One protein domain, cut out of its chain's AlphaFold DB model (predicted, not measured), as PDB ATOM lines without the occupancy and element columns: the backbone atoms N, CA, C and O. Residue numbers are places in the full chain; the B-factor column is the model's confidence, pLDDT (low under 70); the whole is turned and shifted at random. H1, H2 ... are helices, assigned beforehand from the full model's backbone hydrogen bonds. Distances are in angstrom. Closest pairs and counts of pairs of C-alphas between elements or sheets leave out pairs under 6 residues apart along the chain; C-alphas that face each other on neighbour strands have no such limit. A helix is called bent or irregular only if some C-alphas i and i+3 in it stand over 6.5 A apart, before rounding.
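AT A GLANCE: This is residues 2 to 86 and 219 to 253 of the 253 residues of the protein "ABC transporter permease" of Nitrospirae bacterium (UniProt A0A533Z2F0). Two long helices, H1 and H5, lie side by side and run opposite ways as a long pair, and the three shorter helices H2, H3 and H4 make a loose head towards one end of it. At that end H4 crosses H1, H3 packs on H4 about at right angles to it, and H2 lies farther out beyond the end of the pair; residues 43 to 48, between H2 and H3, stick out from the head, and residues 246 to 251 stick out at the far end of H5. The printed part has 120 residues with five named helices, in the order H1, H2, H3, H4, H5, and no named strand; the class is all helix. The whole is loose, with a radius of gyration of the C-alphas of 19.1 A, and it spans 65 by 27 by 23 A, a rod.

IN THESE COORDINATES: The longest helices by residues are H1 and H5, with 29 residues each. H1 is residues 4 to 32, 41.5 A from first to last C-alpha, from C-alpha 4 at (31.064, 10.560, -36.891) to C-alpha 32 at (56.250, -13.717, -14.492). H5 is residues 219 to 247, also 41.5 A, from C-alpha 219 at (54.437, -18.290, -25.180) to C-alpha 247 at (20.183, 1.770, -37.207). H4 is residues 65 to 77 and measures 18.3 A. H3 is residues 49 to 59 and measures 15.6 A; its C-alpha 49 is at (72.092, -24.300, -30.833). H2 is the four residues 39 to 42, 5.4 A long. None of the helices is bent or irregular.

HOW THE PARTS SIT: H1 and H5 touch, with 14 pairs of C-alphas within 8 A. Their closest C-alphas are those of Gly 15 and Ile 234, 5.9 A apart, and the two helices run opposite ways at a shallow tilt of 19 degrees. H1 also touches H4, with its residues 23 to 27 alone, and H4 touches it with residues 69 to 73 alone. The closest C-alphas of this pair are those of Phe 27 and Leu 69, 7.0 A apart, and the lines stand at a steep tilt of 49 degrees, opposite ways. H4 and H5 are close but not clearly touching: the closest C-alphas, those of Met 76 and Ala 224, are 6.9 A apart, at a steep tilt of 54 degrees, the same way. H3 touches H4, about perpendicular at 85 degrees, with the C-alphas of Phe 59 and Lys 71 closest at 6.2 A. H2 touches no helix; it is close to H3 but not clearly touching, with the C-alphas of Arg 42 and Gln 49 closest at 7.5 A. H3 is apart from both H1 and H5, and H2 is apart from H1, H4 and H5. The helix packing is only just mostly crossed: of the 3 pairs of helices that touch, 1 is at a shallow tilt. In H1, H3, H4 and H5 every O i to N i+4 pair is within hydrogen-bond range; H2 is too short for such a pair.

THE WHOLE: The two C-alphas farthest apart are those of Pro 45 and Arg 250, 65.9 A, while the first and last printed C-alphas, Ala 2 and Ile 253, are 6.0 A apart. Without the stretches that stand free, 108 residues span 61 by 27 by 22 A. Residues 87 to 218 are cut out, and C-alphas 86 and 219 are 10.7 A apart across the cut; the link from H4 to H5 runs across it. Of the links that are printed whole, H3 to H4 is tight, H1 to H2 and H2 to H3 are short, and none is long. The mean pLDDT of the printed part is 83.1, and it is under 70 at residue 2, residues 40 to 41, residues 43 to 47 and residues 248 to 253.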
ATOM      1  N   ALA A   2      29.196  15.653 -32.103       53.09
ATOM      2  CA  ALA A   2      30.523  15.096 -32.321       53.09
ATOM      3  C   ALA A   2      30.441  14.270 -33.596       53.09
ATOM      4  O   ALA A   2      30.152  13.086 -33.508       53.09
ATOM      5  N   SER A   3      30.703  14.923 -34.736       74.56
ATOM      6  CA  SER A   3      30.661  14.306 -36.064       74.56
ATOM      7  C   SER A   3      31.249  12.897 -36.037       74.56
ATOM      8  O   SER A   3      32.234  12.655 -35.340       74.56
ATOM      9  N   LEU A   4      30.673  11.975 -36.807       71.88
ATOM     10  CA  LEU A   4      31.064  10.560 -36.891       71.88
ATOM     11  C   LEU A   4      32.581  10.316 -36.862       71.88
ATOM     12  O   LEU A   4      33.049   9.418 -36.164       71.88
ATOM     13  N   GLY A   5      33.366  11.182 -37.506       77.19
ATOM     14  CA  GLY A   5      34.828  11.143 -37.444       77.19
ATOM     15  C   GLY A   5      35.430  11.329 -36.041       77.19
ATOM     16  O   GLY A   5      36.384  10.641 -35.696       77.19
ATOM     17  N   ARG A   6      34.879  12.204 -35.189       81.25
ATOM     18  CA  ARG A   6      35.321  12.395 -33.796       81.25
ATOM     19  C   ARG A   6      34.974  11.190 -32.918       81.25
ATOM     20  O   ARG A   6      35.776  10.826 -32.058       81.25
ATOM     21  N   TYR A   7      33.814  10.569 -33.135       80.31
ATOM     22  CA  TYR A   7      33.428   9.343 -32.431       80.31
ATOM     23  C   TYR A   7      34.349   8.173 -32.806       80.31
ATOM     24  O   TYR A   7      34.975   7.576 -31.928       80.31
ATOM     25  N   ILE A   8      34.503   7.916 -34.110       82.06
ATOM     26  CA  ILE A   8      35.387   6.865 -34.632       82.06
ATOM     27  C   ILE A   8      36.833   7.122 -34.197       82.06
ATOM     28  O   ILE A   8      37.491   6.213 -33.703       82.06
ATOM     29  N   GLY A   9      37.315   8.365 -34.284       86.38
ATOM     30  CA  GLY A   9      38.659   8.732 -33.831       86.38
ATOM     31  C   GLY A   9      38.885   8.426 -32.348       86.38
ATOM     32  O   GLY A   9      39.887   7.810 -31.991       86.38
ATOM     33  N   ARG A  10      37.927   8.767 -31.476       87.25
ATOM     34  CA  ARG A  10      37.997   8.418 -30.048       87.25
ATOM     35  C   ARG A  10      38.014   6.902 -29.834       87.25
ATOM     36  O   ARG A  10      38.768   6.429 -28.987       87.25
ATOM     37  N   ARG A  11      37.211   6.146 -30.585       85.19
ATOM     38  CA  ARG A  11      37.174   4.679 -30.502       85.19
ATOM     39  C   ARG A  11      38.459   4.024 -30.984       85.19
ATOM     40  O   ARG A  11      38.930   3.107 -30.324       85.19
ATOM     41  N   LEU A  12      39.066   4.522 -32.058       89.00
ATOM     42  CA  LEU A  12      40.361   4.037 -32.536       89.00
ATOM     43  C   LEU A  12      41.461   4.277 -31.501       89.00
ATOM     44  O   LEU A  12      42.213   3.359 -31.195       89.00
ATOM     45  N   VAL A  13      41.509   5.467 -30.896       92.50
ATOM     46  CA  VAL A  13      42.465   5.766 -29.817       92.50
ATOM     47  C   VAL A  13      42.248   4.832 -28.625       92.50
ATOM     48  O   VAL A  13      43.206   4.248 -28.125       92.50
ATOM     49  N   GLN A  14      40.998   4.632 -28.197       89.38
ATOM     50  CA  GLN A  14      40.674   3.666 -27.145       89.38
ATOM     51  C   GLN A  14      41.087   2.240 -27.528       89.38
ATOM     52  O   GLN A  14      41.633   1.532 -26.692       89.38
ATOM     53  N   GLY A  15      40.872   1.827 -28.777       91.44
ATOM     54  CA  GLY A  15      41.284   0.524 -29.291       91.44
ATOM     55  C   GLY A  15      42.797   0.331 -29.230       91.44
ATOM     56  O   GLY A  15      43.262  -0.664 -28.684       91.44
ATOM     57  N   VAL A  16      43.575   1.310 -29.698       92.00
ATOM     58  CA  VAL A  16      45.046   1.273 -29.631       92.00
ATOM     59  C   VAL A  16      45.532   1.199 -28.184       92.00
ATOM     60  O   VAL A  16      46.402   0.388 -27.877       92.00
ATOM     61  N   ILE A  17      44.943   1.992 -27.281       93.31
ATOM     62  CA  ILE A  17      45.269   1.942 -25.848       93.31
ATOM     63  C   ILE A  17      44.947   0.559 -25.277       93.31
ATOM     64  O   ILE A  17      45.776  -0.012 -24.575       93.31
ATOM     65  N   THR A  18      43.785  -0.007 -25.599       91.50
ATOM     66  CA  THR A  18      43.391  -1.343 -25.138       91.50
ATOM     67  C   THR A  18      44.352  -2.413 -25.648       91.50
ATOM     68  O   THR A  18      44.827  -3.208 -24.845       91.50
ATOM     69  N   ILE A  19      44.704  -2.412 -26.941       92.38
ATOM     70  CA  ILE A  19      45.685  -3.357 -27.508       92.38
ATOM     71  C   ILE A  19      47.016  -3.221 -26.785       92.38
ATOM     72  O   ILE A  19      47.598  -4.224 -26.382       92.38
ATOM     73  N   PHE A  20      47.493  -1.993 -26.591       92.94
ATOM     74  CA  PHE A  20      48.745  -1.740 -25.894       92.94
ATOM     75  C   PHE A  20      48.712  -2.286 -24.461       92.94
ATOM     76  O   PHE A  20      49.593  -3.050 -24.079       92.94
ATOM     77  N   VAL A  21      47.671  -1.958 -23.692       93.62
ATOM     78  CA  VAL A  21      47.501  -2.425 -22.309       93.62
ATOM     79  C   VAL A  21      47.433  -3.948 -22.252       93.62
ATOM     80  O   VAL A  21      48.157  -4.550 -21.464       93.62
ATOM     81  N   VAL A  22      46.629  -4.582 -23.109       91.69
ATOM     82  CA  VAL A  22      46.524  -6.046 -23.161       91.69
ATOM     83  C   VAL A  22      47.870  -6.672 -23.522       91.69
ATOM     84  O   VAL A  22      48.312  -7.580 -22.831       91.69
ATOM     85  N   THR A  23      48.570  -6.154 -24.532       92.12
ATOM     86  CA  THR A  23      49.878  -6.679 -24.962       92.12
ATOM     87  C   THR A  23      50.925  -6.563 -23.852       92.12
ATOM     88  O   THR A  23      51.687  -7.500 -23.620       92.12
ATOM     89  N   VAL A  24      50.943  -5.443 -23.121       93.81
ATOM     90  CA  VAL A  24      51.828  -5.244 -21.963       93.81
ATOM     91  C   VAL A  24      51.478  -6.214 -20.836       93.81
ATOM     92  O   VAL A  24      52.376  -6.842 -20.282       93.81
ATOM     93  N   ILE A  25      50.193  -6.374 -20.509       94.00
ATOM     94  CA  ILE A  25      49.744  -7.317 -19.475       94.00
ATOM     95  C   ILE A  25      50.141  -8.745 -19.851       94.00
ATOM     96  O   ILE A  25      50.718  -9.447 -19.029       94.00
ATOM     97  N   VAL A  26      49.890  -9.160 -21.092       91.69
ATOM     98  CA  VAL A  26      50.235 -10.495 -21.601       91.69
ATOM     99  C   VAL A  26      51.745 -10.732 -21.542       91.69
ATOM    100  O   VAL A  26      52.185 -11.776 -21.063       91.69
ATOM    101  N   PHE A  27      52.551  -9.747 -21.939       92.06
ATOM    102  CA  PHE A  27      54.005  -9.813 -21.801       92.06
ATOM    103  C   PHE A  27      54.443  -9.981 -20.339       92.06
ATOM    104  O   PHE A  27      55.270 -10.841 -20.033       92.06
ATOM    105  N   LEU A  28      53.893  -9.171 -19.427       91.94
ATOM    106  CA  LEU A  28      54.217  -9.248 -18.001       91.94
ATOM    107  C   LEU A  28      53.803 -10.595 -17.402       91.94
ATOM    108  O   LEU A  28      54.564 -11.158 -16.618       91.94
ATOM    109  N   LEU A  29      52.647 -11.128 -17.803       90.25
ATOM    110  CA  LEU A  29      52.178 -12.449 -17.394       90.25
ATOM    111  C   LEU A  29      53.159 -13.540 -17.827       90.25
ATOM    112  O   LEU A  29      53.620 -14.301 -16.979       90.25
ATOM    113  N   PHE A  30      53.548 -13.586 -19.105       87.94
ATOM    114  CA  PHE A  30      54.494 -14.602 -19.582       87.94
ATOM    115  C   PHE A  30      55.891 -14.452 -18.991       87.94
ATOM    116  O   PHE A  30      56.568 -15.453 -18.783       87.94
ATOM    117  N   ARG A  31      56.329 -13.228 -18.682       86.06
ATOM    118  CA  ARG A  31      57.617 -13.004 -18.014       86.06
ATOM    119  C   ARG A  31      57.590 -13.392 -16.532       86.06
ATOM    120  O   ARG A  31      58.631 -13.741 -15.986       86.06
ATOM    121  N   ALA A  32      56.432 -13.294 -15.880       87.88
ATOM    122  CA  ALA A  32      56.250 -13.717 -14.492       87.88
ATOM    123  C   ALA A  32      56.137 -15.243 -14.354       87.88
ATOM    124  O   ALA A  32      56.403 -15.780 -13.278       87.88
ATOM    125  N   MET A  33      55.748 -15.945 -15.424       85.50
ATOM    126  CA  MET A  33      55.732 -17.404 -15.441       85.50
ATOM    127  C   MET A  33      57.162 -17.968 -15.370       85.50
ATOM    128  O   MET A  33      58.049 -17.489 -16.078       85.50
ATOM    129  N   PRO A  34      57.410 -18.991 -14.533       77.81
ATOM    130  CA  PRO A  34      58.711 -19.640 -14.477       77.81
ATOM    131  C   PRO A  34      58.961 -20.451 -15.755       77.81
ATOM    132  O   PRO A  34      58.133 -21.273 -16.149       77.81
ATOM    133  N   GLY A  35      60.132 -20.248 -16.361       73.88
ATOM    134  CA  GLY A  35      60.578 -20.947 -17.569       73.88
ATOM    135  C   GLY A  35      60.723 -20.027 -18.782       73.88
ATOM    136  O   GLY A  35      60.009 -19.038 -18.937       73.88
ATOM    137  N   SER A  36      61.680 -20.348 -19.648       79.50
ATOM    138  CA  SER A  36      61.887 -19.668 -20.924       79.50
ATOM    139  C   SER A  36      61.097 -20.358 -22.043       79.50
ATOM    140  O   SER A  36      61.073 -21.592 -22.085       79.50
ATOM    141  N   PRO A  37      60.547 -19.605 -23.020       73.44
ATOM    142  CA  PRO A  37      59.871 -20.169 -24.196       73.44
ATOM    143  C   PRO A  37      60.708 -21.191 -24.983       73.44
ATOM    144  O   PRO A  37      60.168 -21.974 -25.758       73.44
ATOM    145  N   ILE A  38      62.033 -21.166 -24.813       76.06
ATOM    146  CA  ILE A  38      62.988 -22.018 -25.532       76.06
ATOM    147  C   ILE A  38      63.584 -23.141 -24.671       76.06
ATOM    148  O   ILE A  38      64.345 -23.954 -25.192       76.06
ATOM    149  N   ASP A  39      63.269 -23.217 -23.371       76.00
ATOM    150  CA  ASP A  39      63.943 -24.155 -22.458       76.00
ATOM    151  C   ASP A  39      63.693 -25.620 -22.826       76.00
ATOM    152  O   ASP A  39      64.625 -26.421 -22.797       76.00
ATOM    153  N   ARG A  40      62.475 -25.961 -23.267       68.88
ATOM    154  CA  ARG A  40      62.117 -27.323 -23.706       68.88
ATOM    155  C   ARG A  40      62.909 -27.803 -24.929       68.88
ATOM    156  O   ARG A  40      63.070 -29.002 -25.121       68.88
ATOM    157  N   PHE A  41      63.427 -26.875 -25.731       67.25
ATOM    158  CA  PHE A  41      64.136 -27.176 -26.977       67.25
ATOM    159  C   PHE A  41      65.653 -27.132 -26.828       67.25
ATOM    160  O   PHE A  41      66.361 -27.643 -27.687       67.25
ATOM    161  N   ARG A  42      66.176 -26.611 -25.709       70.12
ATOM    162  CA  ARG A  42      67.602 -26.764 -25.369       70.12
ATOM    163  C   ARG A  42      68.005 -28.233 -25.224       70.12
ATOM    164  O   ARG A  42      69.171 -28.558 -25.423       70.12
ATOM    165  N   SER A  43      67.048 -29.092 -24.872       67.19
ATOM    166  CA  SER A  43      67.208 -30.541 -24.750       67.19
ATOM    167  C   SER A  43      66.896 -31.326 -26.029       67.19
ATOM    168  O   SER A  43      67.115 -32.535 -26.033       67.19
ATOM    169  N   ASP A  44      66.388 -30.688 -27.091       67.62
ATOM    170  CA  ASP A  44      66.033 -31.373 -28.340       67.62
ATOM    171  C   ASP A  44      67.255 -31.462 -29.283       67.62
ATOM    172  O   ASP A  44      67.753 -30.425 -29.734       67.62
ATOM    173  N   PRO A  45      67.752 -32.671 -29.622       64.62
ATOM    174  CA  PRO A  45      68.933 -32.849 -30.473       64.62
ATOM    175  C   PRO A  45      68.746 -32.373 -31.919       64.62
ATOM    176  O   PRO A  45      69.728 -32.200 -32.639       64.62
ATOM    177  N   THR A  46      67.500 -32.202 -32.370       66.50
ATOM    178  CA  THR A  46      67.186 -31.784 -33.746       66.50
ATOM    179  C   THR A  46      67.343 -30.279 -33.965       66.50
ATOM    180  O   THR A  46      67.475 -29.827 -35.106       66.50
ATOM    181  N   PHE A  47      67.386 -29.487 -32.890       67.44
ATOM    182  CA  PHE A  47      67.529 -28.039 -32.972       67.44
ATOM    183  C   PHE A  47      68.992 -27.600 -32.847       67.44
ATOM    184  O   PHE A  47      69.649 -27.778 -31.824       67.44
ATOM    185  N   SER A  48      69.498 -26.943 -33.895       77.62
ATOM    186  CA  SER A  48      70.821 -26.313 -33.856       77.62
ATOM    187  C   SER A  48      70.860 -25.211 -32.793       77.62
ATOM    188  O   SER A  48      70.066 -24.266 -32.831       77.62
ATOM    189  N   GLN A  49      71.836 -25.295 -31.883       77.19
ATOM    190  CA  GLN A  49      72.092 -24.300 -30.833       77.19
ATOM    191  C   GLN A  49      72.242 -22.875 -31.401       77.19
ATOM    192  O   GLN A  49      71.807 -21.907 -30.779       77.19
ATOM    193  N   ALA A  50      72.773 -22.741 -32.623       80.25
ATOM    194  CA  ALA A  50      72.901 -21.454 -33.307       80.25
ATOM    195  C   ALA A  50      71.536 -20.806 -33.608       80.25
ATOM    196  O   ALA A  50      71.378 -19.594 -33.487       80.25
ATOM    197  N   ARG A  51      70.517 -21.611 -33.942       79.38
ATOM    198  CA  ARG A  51      69.157 -21.119 -34.209       79.38
ATOM    199  C   ARG A  51      68.454 -20.679 -32.926       79.38
ATOM    200  O   ARG A  51      67.736 -19.683 -32.933       79.38
ATOM    201  N   LEU A  52      68.683 -21.392 -31.822       77.94
ATOM    202  CA  LEU A  52      68.147 -21.018 -30.509       77.94
ATOM    203  C   LEU A  52      68.740 -19.692 -30.015       77.94
ATOM    204  O   LEU A  52      68.017 -18.876 -29.445       77.94
ATOM    205  N   GLN A  53      70.027 -19.443 -30.277       81.31
ATOM    206  CA  GLN A  53      70.667 -18.159 -29.977       81.31
ATOM    207  C   GLN A  53      70.074 -17.017 -30.812       81.31
ATOM    208  O   GLN A  53      69.682 -16.000 -30.244       81.31
ATOM    209  N   GLN A  54      69.902 -17.219 -32.123       84.69
ATOM    210  CA  GLN A  54      69.259 -16.232 -32.999       84.69
ATOM    211  C   GLN A  54      67.836 -15.879 -32.543       84.69
ATOM    212  O   GLN A  54      67.479 -14.705 -32.470       84.69
ATOM    213  N   LEU A  55      67.028 -16.883 -32.187       81.69
ATOM    214  CA  LEU A  55      65.669 -16.666 -31.683       81.69
ATOM    215  C   LEU A  55      65.668 -15.942 -30.330       81.69
ATOM    216  O   LEU A  55      64.845 -15.055 -30.106       81.69
ATOM    217  N   SER A  56      66.609 -16.276 -29.445       82.62
ATOM    218  CA  SER A  56      66.759 -15.600 -28.155       82.62
ATOM    219  C   SER A  56      67.034 -14.103 -28.317       82.62
ATOM    220  O   SER A  56      66.407 -13.281 -27.644       82.62
ATOM    221  N   GLU A  57      67.918 -13.739 -29.248       85.00
ATOM    222  CA  GLU A  57      68.241 -12.342 -29.550       85.00
ATOM    223  C   GLU A  57      67.090 -11.610 -30.252       85.00
ATOM    224  O   GLU A  57      66.764 -10.477 -29.876       85.00
ATOM    225  N   GLN A  58      66.445 -12.245 -31.238       83.38
ATOM    226  CA  GLN A  58      65.344 -11.654 -32.010       83.38
ATOM    227  C   GLN A  58      64.137 -11.321 -31.125       83.38
ATOM    228  O   GLN A  58      63.562 -10.238 -31.242       83.38
ATOM    229  N   PHE A  59      63.772 -12.226 -30.214       85.06
ATOM    230  CA  PHE A  59      62.609 -12.062 -29.338       85.06
ATOM    231  C   PHE A  59      62.944 -11.464 -27.967       85.06
ATOM    232  O   PHE A  59      62.047 -11.248 -27.156       85.06
ATOM    233  N   GLY A  60      64.219 -11.150 -27.713       83.69
ATOM    234  CA  GLY A  60      64.666 -10.509 -26.477       83.69
ATOM    235  C   GLY A  60      64.435 -11.358 -25.230       83.69
ATOM    236  O   GLY A  60      64.125 -10.823 -24.166       83.69
ATOM    237  N   ILE A  61      64.580 -12.681 -25.352       83.50
ATOM    238  CA  ILE A  61      64.312 -13.643 -24.270       83.50
ATOM    239  C   ILE A  61      65.218 -13.374 -23.060       83.50
ATOM    240  O   ILE A  61      64.771 -13.447 -21.918       83.50
ATOM    241  N   ASN A  62      66.477 -13.010 -23.317       84.62
ATOM    242  CA  ASN A  62      67.479 -12.729 -22.285       84.62
ATOM    243  C   ASN A  62      67.650 -11.227 -21.988       84.62
ATOM    244  O   ASN A  62      68.502 -10.852 -21.182       84.62
ATOM    245  N   ASP A  63      66.871 -10.362 -22.637       86.88
ATOM    246  CA  ASP A  63      67.055  -8.919 -22.533       86.88
ATOM    247  C   ASP A  63      66.438  -8.333 -21.244       86.88
ATOM    248  O   ASP A  63      65.488  -8.889 -20.657       86.88
ATOM    249  N   PRO A  64      66.912  -7.145 -20.812       91.12
ATOM    250  CA  PRO A  64      66.262  -6.377 -19.760       91.12
ATOM    251  C   PRO A  64      64.762  -6.166 -20.043       91.12
ATOM    252  O   PRO A  64      64.377  -6.031 -21.209       91.12
ATOM    253  N   PRO A  65      63.903  -6.075 -19.005       87.38
ATOM    254  CA  PRO A  65      62.445  -6.015 -19.157       87.38
ATOM    255  C   PRO A  65      61.943  -5.007 -20.186       87.38
ATOM    256  O   PRO A  65      61.092  -5.331 -21.008       87.38
ATOM    257  N   PHE A  66      62.515  -3.807 -20.176       89.62
ATOM    258  CA  PHE A  66      62.126  -2.734 -21.084       89.62
ATOM    259  C   PHE A  66      62.506  -3.013 -22.543       89.62
ATOM    260  O   PHE A  66      61.720  -2.734 -23.445       89.62
ATOM    261  N   VAL A  67      63.683  -3.597 -22.783       90.75
ATOM    262  CA  VAL A  67      64.160  -3.924 -24.136       90.75
ATOM    263  C   VAL A  67      63.351  -5.085 -24.712       90.75
ATOM    264  O   VAL A  67      62.888  -5.012 -25.850       90.75
ATOM    265  N   ALA A  68      63.108  -6.114 -23.897       90.50
ATOM    266  CA  ALA A  68      62.266  -7.247 -24.259       90.50
ATOM    267  C   ALA A  68      60.825  -6.810 -24.572       90.50
ATOM    268  O   ALA A  68      60.267  -7.238 -25.578       90.50
ATOM    269  N   LEU A  69      60.243  -5.905 -23.772       91.75
ATOM    270  CA  LEU A  69      58.907  -5.362 -24.031       91.75
ATOM    271  C   LEU A  69      58.854  -4.599 -25.359       91.75
ATOM    272  O   LEU A  69      57.905  -4.763 -26.122       91.75
ATOM    273  N   PHE A  70      59.863  -3.777 -25.656       92.81
ATOM    274  CA  PHE A  70      59.912  -3.038 -26.917       92.81
ATOM    275  C   PHE A  70      60.010  -3.977 -28.125       92.81
ATOM    276  O   PHE A  70      59.268  -3.805 -29.093       92.81
ATOM    277  N   LYS A  71      60.878  -4.998 -28.061       91.75
ATOM    278  CA  LYS A  71      60.974  -6.040 -29.096       91.75
ATOM    279  C   LYS A  71      59.654  -6.798 -29.245       91.75
ATOM    280  O   LYS A  71      59.186  -6.971 -30.363       91.75
ATOM    281  N   TYR A  72      59.017  -7.166 -28.135       91.25
ATOM    282  CA  TYR A  72      57.724  -7.845 -28.130       91.25
ATOM    283  C   TYR A  72      56.627  -7.005 -28.793       91.25
ATOM    284  O   TYR A  72      55.968  -7.477 -29.714       91.25
ATOM    285  N   LEU A  73      56.478  -5.738 -28.394       92.31
ATOM    286  CA  LEU A  73      55.521  -4.810 -29.003       92.31
ATOM    287  C   LEU A  73      55.789  -4.647 -30.499       92.31
ATOM    288  O   LEU A  73      54.872  -4.810 -31.300       92.31
ATOM    289  N   ARG A  74      57.043  -4.377 -30.884       93.12
ATOM    290  CA  ARG A  74      57.439  -4.271 -32.291       93.12
ATOM    291  C   ARG A  74      56.999  -5.508 -33.070       93.12
ATOM    292  O   ARG A  74      56.323  -5.353 -34.078       93.12
ATOM    293  N   ASN A  75      57.331  -6.698 -32.579       91.31
ATOM    294  CA  ASN A  75      57.037  -7.972 -33.232       91.31
ATOM    295  C   ASN A  75      55.526  -8.212 -33.396       91.31
ATOM    296  O   ASN A  75      55.086  -8.646 -34.459       91.31
ATOM    297  N   MET A  76      54.717  -7.848 -32.393       92.12
ATOM    298  CA  MET A  76      53.252  -7.929 -32.472       92.12
ATOM    299  C   MET A  76      52.681  -7.002 -33.554       92.12
ATOM    300  O   MET A  76      51.871  -7.432 -34.374       92.12
ATOM    301  N   PHE A  77      53.136  -5.747 -33.611       90.00
ATOM    302  CA  PHE A  77      52.671  -4.782 -34.616       90.00
ATOM    303  C   PHE A  77      53.228  -5.044 -36.023       90.00
ATOM    304  O   PHE A  77      52.594  -4.656 -37.001       90.00
ATOM    305  N   THR A  78      54.376  -5.719 -36.153       90.38
ATOM    306  CA  THR A  78      54.913  -6.169 -37.450       90.38
ATOM    307  C   THR A  78      54.361  -7.523 -37.897       90.38
ATOM    308  O   THR A  78      54.756  -7.997 -38.959       90.38
ATOM    309  N   LEU A  79      53.468  -8.144 -37.112       89.62
ATOM    310  CA  LEU A  79      52.927  -9.490 -37.350       89.62
ATOM    311  C   LEU A  79      54.018 -10.577 -37.446       89.62
ATOM    312  O   LEU A  79      53.815 -11.629 -38.054       89.62
ATOM    313  N   ASP A  80      55.177 -10.329 -36.831       89.81
ATOM    314  CA  ASP A  80      56.269 -11.296 -36.724       89.81
ATOM    315  C   ASP A  80      56.201 -11.980 -35.360       89.81
ATOM    316  O   ASP A  80      56.919 -11.662 -34.416       89.81
ATOM    317  N   PHE A  81      55.258 -12.905 -35.245       89.00
ATOM    318  CA  PHE A  81      54.961 -13.609 -34.000       89.00
ATOM    319  C   PHE A  81      55.999 -14.673 -33.622       89.00
ATOM    320  O   PHE A  81      55.959 -15.200 -32.512       89.00
ATOM    321  N   GLY A  82      56.918 -14.993 -34.535       86.62
ATOM    322  CA  GLY A  82      57.854 -16.095 -34.377       86.62
ATOM    323  C   GLY A  82      57.277 -17.469 -34.726       86.62
ATOM    324  O   GLY A  82      56.180 -17.589 -35.286       86.62
ATOM    325  N   PRO A  83      58.061 -18.527 -34.479       86.50
ATOM    326  CA  PRO A  83      57.643 -19.901 -34.708       86.50
ATOM    327  C   PRO A  83      56.797 -20.425 -33.545       86.50
ATOM    328  O   PRO A  83      57.073 -20.116 -32.387       86.50
ATOM    329  N   SER A  84      55.805 -21.263 -33.852       84.25
ATOM    330  CA  SER A  84      55.238 -22.155 -32.846       84.25
ATOM    331  C   SER A  84      56.072 -23.415 -32.851       84.25
ATOM    332  O   SER A  84      56.290 -24.036 -33.896       84.25
ATOM    333  N   PHE A  85      56.545 -23.788 -31.673       75.25
ATOM    334  CA  PHE A  85      57.378 -24.970 -31.549       75.25
ATOM    335  C   PHE A  85      56.560 -26.251 -31.380       75.25
ATOM    336  O   PHE A  85      57.064 -27.325 -31.686       75.25
ATOM    337  N   LEU A  86      55.296 -26.141 -30.958       76.06
ATOM    338  CA  LEU A  86      54.357 -27.265 -30.940       76.06
ATOM    339  C   LEU A  86      53.995 -27.700 -32.367       76.06
ATOM    340  O   LEU A  86      54.021 -28.878 -32.702       76.06
ATOM    341  N   HIS A 219      54.684 -19.710 -25.448       87.62
ATOM    342  CA  HIS A 219      54.437 -18.290 -25.180       87.62
ATOM    343  C   HIS A 219      54.295 -17.466 -26.472       87.62
ATOM    344  O   HIS A 219      53.594 -16.451 -26.472       87.62
ATOM    345  N   PHE A 220      54.928 -17.890 -27.575       89.12
ATOM    346  CA  PHE A 220      54.839 -17.201 -28.867       89.12
ATOM    347  C   PHE A 220      53.445 -17.346 -29.461       89.12
ATOM    348  O   PHE A 220      52.800 -16.345 -29.780       89.12
ATOM    349  N   LEU A 221      52.953 -18.586 -29.538       90.44
ATOM    350  CA  LEU A 221      51.621 -18.866 -30.055       90.44
ATOM    351  C   LEU A 221      50.537 -18.241 -29.164       90.44
ATOM    352  O   LEU A 221      49.657 -17.546 -29.669       90.44
ATOM    353  N   ALA A 222      50.628 -18.408 -27.840       91.62
ATOM    354  CA  ALA A 222      49.635 -17.860 -26.915       91.62
ATOM    355  C   ALA A 222      49.581 -16.322 -26.960       91.62
ATOM    356  O   ALA A 222      48.498 -15.740 -27.045       91.62
ATOM    357  N   GLY A 223      50.738 -15.652 -26.950       91.00
ATOM    358  CA  GLY A 223      50.808 -14.191 -27.008       91.00
ATOM    359  C   GLY A 223      50.256 -13.613 -28.309       91.00
ATOM    360  O   GLY A 223      49.478 -12.660 -28.279       91.00
ATOM    361  N   ALA A 224      50.591 -14.232 -29.440       92.44
ATOM    362  CA  ALA A 224      50.088 -13.818 -30.742       92.44
ATOM    363  C   ALA A 224      48.573 -14.016 -30.880       92.44
ATOM    364  O   ALA A 224      47.881 -13.132 -31.382       92.44
ATOM    365  N   ILE A 225      48.038 -15.144 -30.398       91.25
ATOM    366  CA  ILE A 225      46.594 -15.394 -30.425       91.25
ATOM    367  C   ILE A 225      45.850 -14.368 -29.568       91.25
ATOM    368  O   ILE A 225      44.871 -13.791 -30.034       91.25
ATOM    369  N   LEU A 226      46.317 -14.086 -28.346       92.31
ATOM    370  CA  LEU A 226      45.696 -13.078 -27.475       92.31
ATOM    371  C   LEU A 226      45.728 -11.677 -28.100       92.31
ATOM    372  O   LEU A 226      44.741 -10.939 -28.020       92.31
ATOM    373  N   PHE A 227      46.831 -11.323 -28.763       93.06
ATOM    374  CA  PHE A 227      46.938 -10.079 -29.517       93.06
ATOM    375  C   PHE A 227      45.910 -10.019 -30.657       93.06
ATOM    376  O   PHE A 227      45.134  -9.065 -30.736       93.06
ATOM    377  N   ILE A 228      45.834 -11.057 -31.494       91.56
ATOM    378  CA  ILE A 228      44.892 -11.112 -32.621       91.56
ATOM    379  C   ILE A 228      43.437 -11.118 -32.152       91.56
ATOM    380  O   ILE A 228      42.623 -10.391 -32.715       91.56
ATOM    381  N   LEU A 229      43.099 -11.861 -31.096       88.19
ATOM    382  CA  LEU A 229      41.759 -11.830 -30.506       88.19
ATOM    383  C   LEU A 229      41.400 -10.427 -30.009       88.19
ATOM    384  O   LEU A 229      40.286  -9.964 -30.241       88.19
ATOM    385  N   SER A 230      42.347  -9.713 -29.398       90.12
ATOM    386  CA  SER A 230      42.131  -8.327 -28.961       90.12
ATOM    387  C   SER A 230      41.841  -7.401 -30.143       90.12
ATOM    388  O   SER A 230      40.900  -6.607 -30.091       90.12
ATOM    389  N   VAL A 231      42.603  -7.537 -31.233       91.31
ATOM    390  CA  VAL A 231      42.372  -6.796 -32.483       91.31
ATOM    391  C   VAL A 231      40.991  -7.117 -33.060       91.31
ATOM    392  O   VAL A 231      40.250  -6.197 -33.408       91.31
ATOM    393  N   LEU A 232      40.611  -8.397 -33.111       88.00
ATOM    394  CA  LEU A 232      39.309  -8.845 -33.612       88.00
ATOM    395  C   LEU A 232      38.145  -8.305 -32.776       88.00
ATOM    396  O   LEU A 232      37.173  -7.813 -33.342       88.00
ATOM    397  N   VAL A 233      38.242  -8.337 -31.445       86.06
ATOM    398  CA  VAL A 233      37.207  -7.806 -30.540       86.06
ATOM    399  C   VAL A 233      37.043  -6.299 -30.717       86.06
ATOM    400  O   VAL A 233      35.925  -5.789 -30.752       86.06
ATOM    401  N   ILE A 234      38.143  -5.558 -30.848       88.56
ATOM    402  CA  ILE A 234      38.086  -4.110 -31.079       88.56
ATOM    403  C   ILE A 234      37.474  -3.808 -32.443       88.56
ATOM    404  O   ILE A 234      36.619  -2.931 -32.539       88.56
ATOM    405  N   PHE A 235      37.860  -4.557 -33.474       88.12
ATOM    406  CA  PHE A 235      37.263  -4.443 -34.798       88.12
ATOM    407  C   PHE A 235      35.753  -4.717 -34.757       88.12
ATOM    408  O   PHE A 235      34.973  -3.895 -35.233       88.12
ATOM    409  N   ALA A 236      35.328  -5.805 -34.111       83.88
ATOM    410  CA  ALA A 236      33.920  -6.149 -33.940       83.88
ATOM    411  C   ALA A 236      33.142  -5.059 -33.183       83.88
ATOM    412  O   ALA A 236      32.049  -4.689 -33.602       83.88
ATOM    413  N   ASN A 237      33.721  -4.487 -32.123       84.56
ATOM    414  CA  ASN A 237      33.111  -3.376 -31.387       84.56
ATOM    415  C   ASN A 237      32.949  -2.121 -32.252       84.56
ATOM    416  O   ASN A 237      31.916  -1.464 -32.187       84.56
ATOM    417  N   ILE A 238      33.940  -1.792 -33.086       85.50
ATOM    418  CA  ILE A 238      33.837  -0.663 -34.022       85.50
ATOM    419  C   ILE A 238      32.727  -0.922 -35.046       85.50
ATOM    420  O   ILE A 238      31.930  -0.028 -35.319       85.50
ATOM    421  N   VAL A 239      32.640  -2.141 -35.587       84.56
ATOM    422  CA  VAL A 239      31.572  -2.529 -36.521       84.56
ATOM    423  C   VAL A 239      30.198  -2.432 -35.855       84.56
ATOM    424  O   VAL A 239      29.284  -1.853 -36.440       84.56
ATOM    425  N   ALA A 240      30.056  -2.936 -34.628       81.12
ATOM    426  CA  ALA A 240      28.817  -2.852 -33.861       81.12
ATOM    427  C   ALA A 240      28.409  -1.394 -33.616       81.12
ATOM    428  O   ALA A 240      27.275  -1.019 -33.896       81.12
ATOM    429  N   ASP A 241      29.343  -0.549 -33.178       81.81
ATOM    430  CA  ASP A 241      29.097   0.876 -32.962       81.81
ATOM    431  C   ASP A 241      28.632   1.595 -34.243       81.81
ATOM    432  O   ASP A 241      27.730   2.432 -34.194       81.81
ATOM    433  N   ILE A 242      29.223   1.266 -35.400       81.56
ATOM    434  CA  ILE A 242      28.808   1.817 -36.700       81.56
ATOM    435  C   ILE A 242      27.398   1.339 -37.056       81.56
ATOM    436  O   ILE A 242      26.565   2.152 -37.455       81.56
ATOM    437  N   LEU A 243      27.109   0.046 -36.885       81.62
ATOM    438  CA  LEU A 243      25.779  -0.518 -37.129       81.62
ATOM    439  C   LEU A 243      24.717   0.151 -36.251       81.62
ATOM    440  O   LEU A 243      23.674   0.544 -36.768       81.62
ATOM    441  N   TYR A 244      24.996   0.356 -34.959       73.75
ATOM    442  CA  TYR A 244      24.108   1.100 -34.062       73.75
ATOM    443  C   TYR A 244      23.892   2.537 -34.531       73.75
ATOM    444  O   TYR A 244      22.761   3.016 -34.534       73.75
ATOM    445  N   GLY A 245      24.955   3.208 -34.976       71.44
ATOM    446  CA  GLY A 245      24.879   4.564 -35.507       71.44
ATOM    447  C   GLY A 245      24.042   4.701 -36.783       71.44
ATOM    448  O   GLY A 245      23.435   5.744 -37.010       71.44
ATOM    449  N   VAL A 246      23.989   3.656 -37.614       75.19
ATOM    450  CA  VAL A 246      23.156   3.615 -38.828       75.19
ATOM    451  C   VAL A 246      21.707   3.229 -38.508       75.19
ATOM    452  O   VAL A 246      20.786   3.744 -39.140       75.19
ATOM    453  N   LEU A 247      21.497   2.328 -37.542       75.00
ATOM    454  CA  LEU A 247      20.183   1.770 -37.207       75.00
ATOM    455  C   LEU A 247      19.362   2.629 -36.237       75.00
ATOM    456  O   LEU A 247      18.136   2.551 -36.285       75.00
ATOM    457  N   ASP A 248      19.987   3.432 -35.369       67.62
ATOM    458  CA  ASP A 248      19.277   4.305 -34.426       67.62
ATOM    459  C   ASP A 248      19.293   5.783 -34.884       67.62
ATOM    460  O   ASP A 248      20.298   6.477 -34.710       67.62
ATOM    461  N   PRO A 249      18.168   6.332 -35.398       61.22
ATOM    462  CA  PRO A 249      18.080   7.728 -35.834       61.22
ATOM    463  C   PRO A 249      18.185   8.749 -34.685       61.22
ATOM    464  O   PRO A 249      18.280   9.954 -34.941       61.22
ATOM    465  N   ARG A 250      18.096   8.307 -33.420       61.22
ATOM    466  CA  ARG A 250      18.142   9.169 -32.225       61.22
ATOM    467  C   ARG A 250      19.556   9.337 -31.686       61.22
ATOM    468  O   ARG A 250      19.837  10.348 -31.040       61.22
ATOM    469  N   VAL A 251      20.456   8.406 -32.000       55.62
ATOM    470  CA  VAL A 251      21.897   8.569 -31.803       55.62
ATOM    471  C   VAL A 251      22.404   9.457 -32.937       55.62
ATOM    472  O   VAL A 251      22.996   9.012 -33.910       55.62
ATOM    473  N   ARG A 252      22.101  10.758 -32.850       48.00
ATOM    474  CA  ARG A 252      22.633  11.756 -33.782       48.00
ATOM    475  C   ARG A 252      24.121  11.940 -33.494       48.00
ATOM    476  O   ARG A 252      24.501  12.652 -32.561       48.00
ATOM    477  N   ILE A 253      24.916  11.238 -34.288       50.81
ATOM    478  CA  ILE A 253      26.370  11.334 -34.399       50.81
ATOM    479  C   ILE A 253      26.753  12.741 -34.885       50.81
ATOM    480  O   ILE A 253      26.295  13.128 -35.982       50.81
TER     481      ILE A 253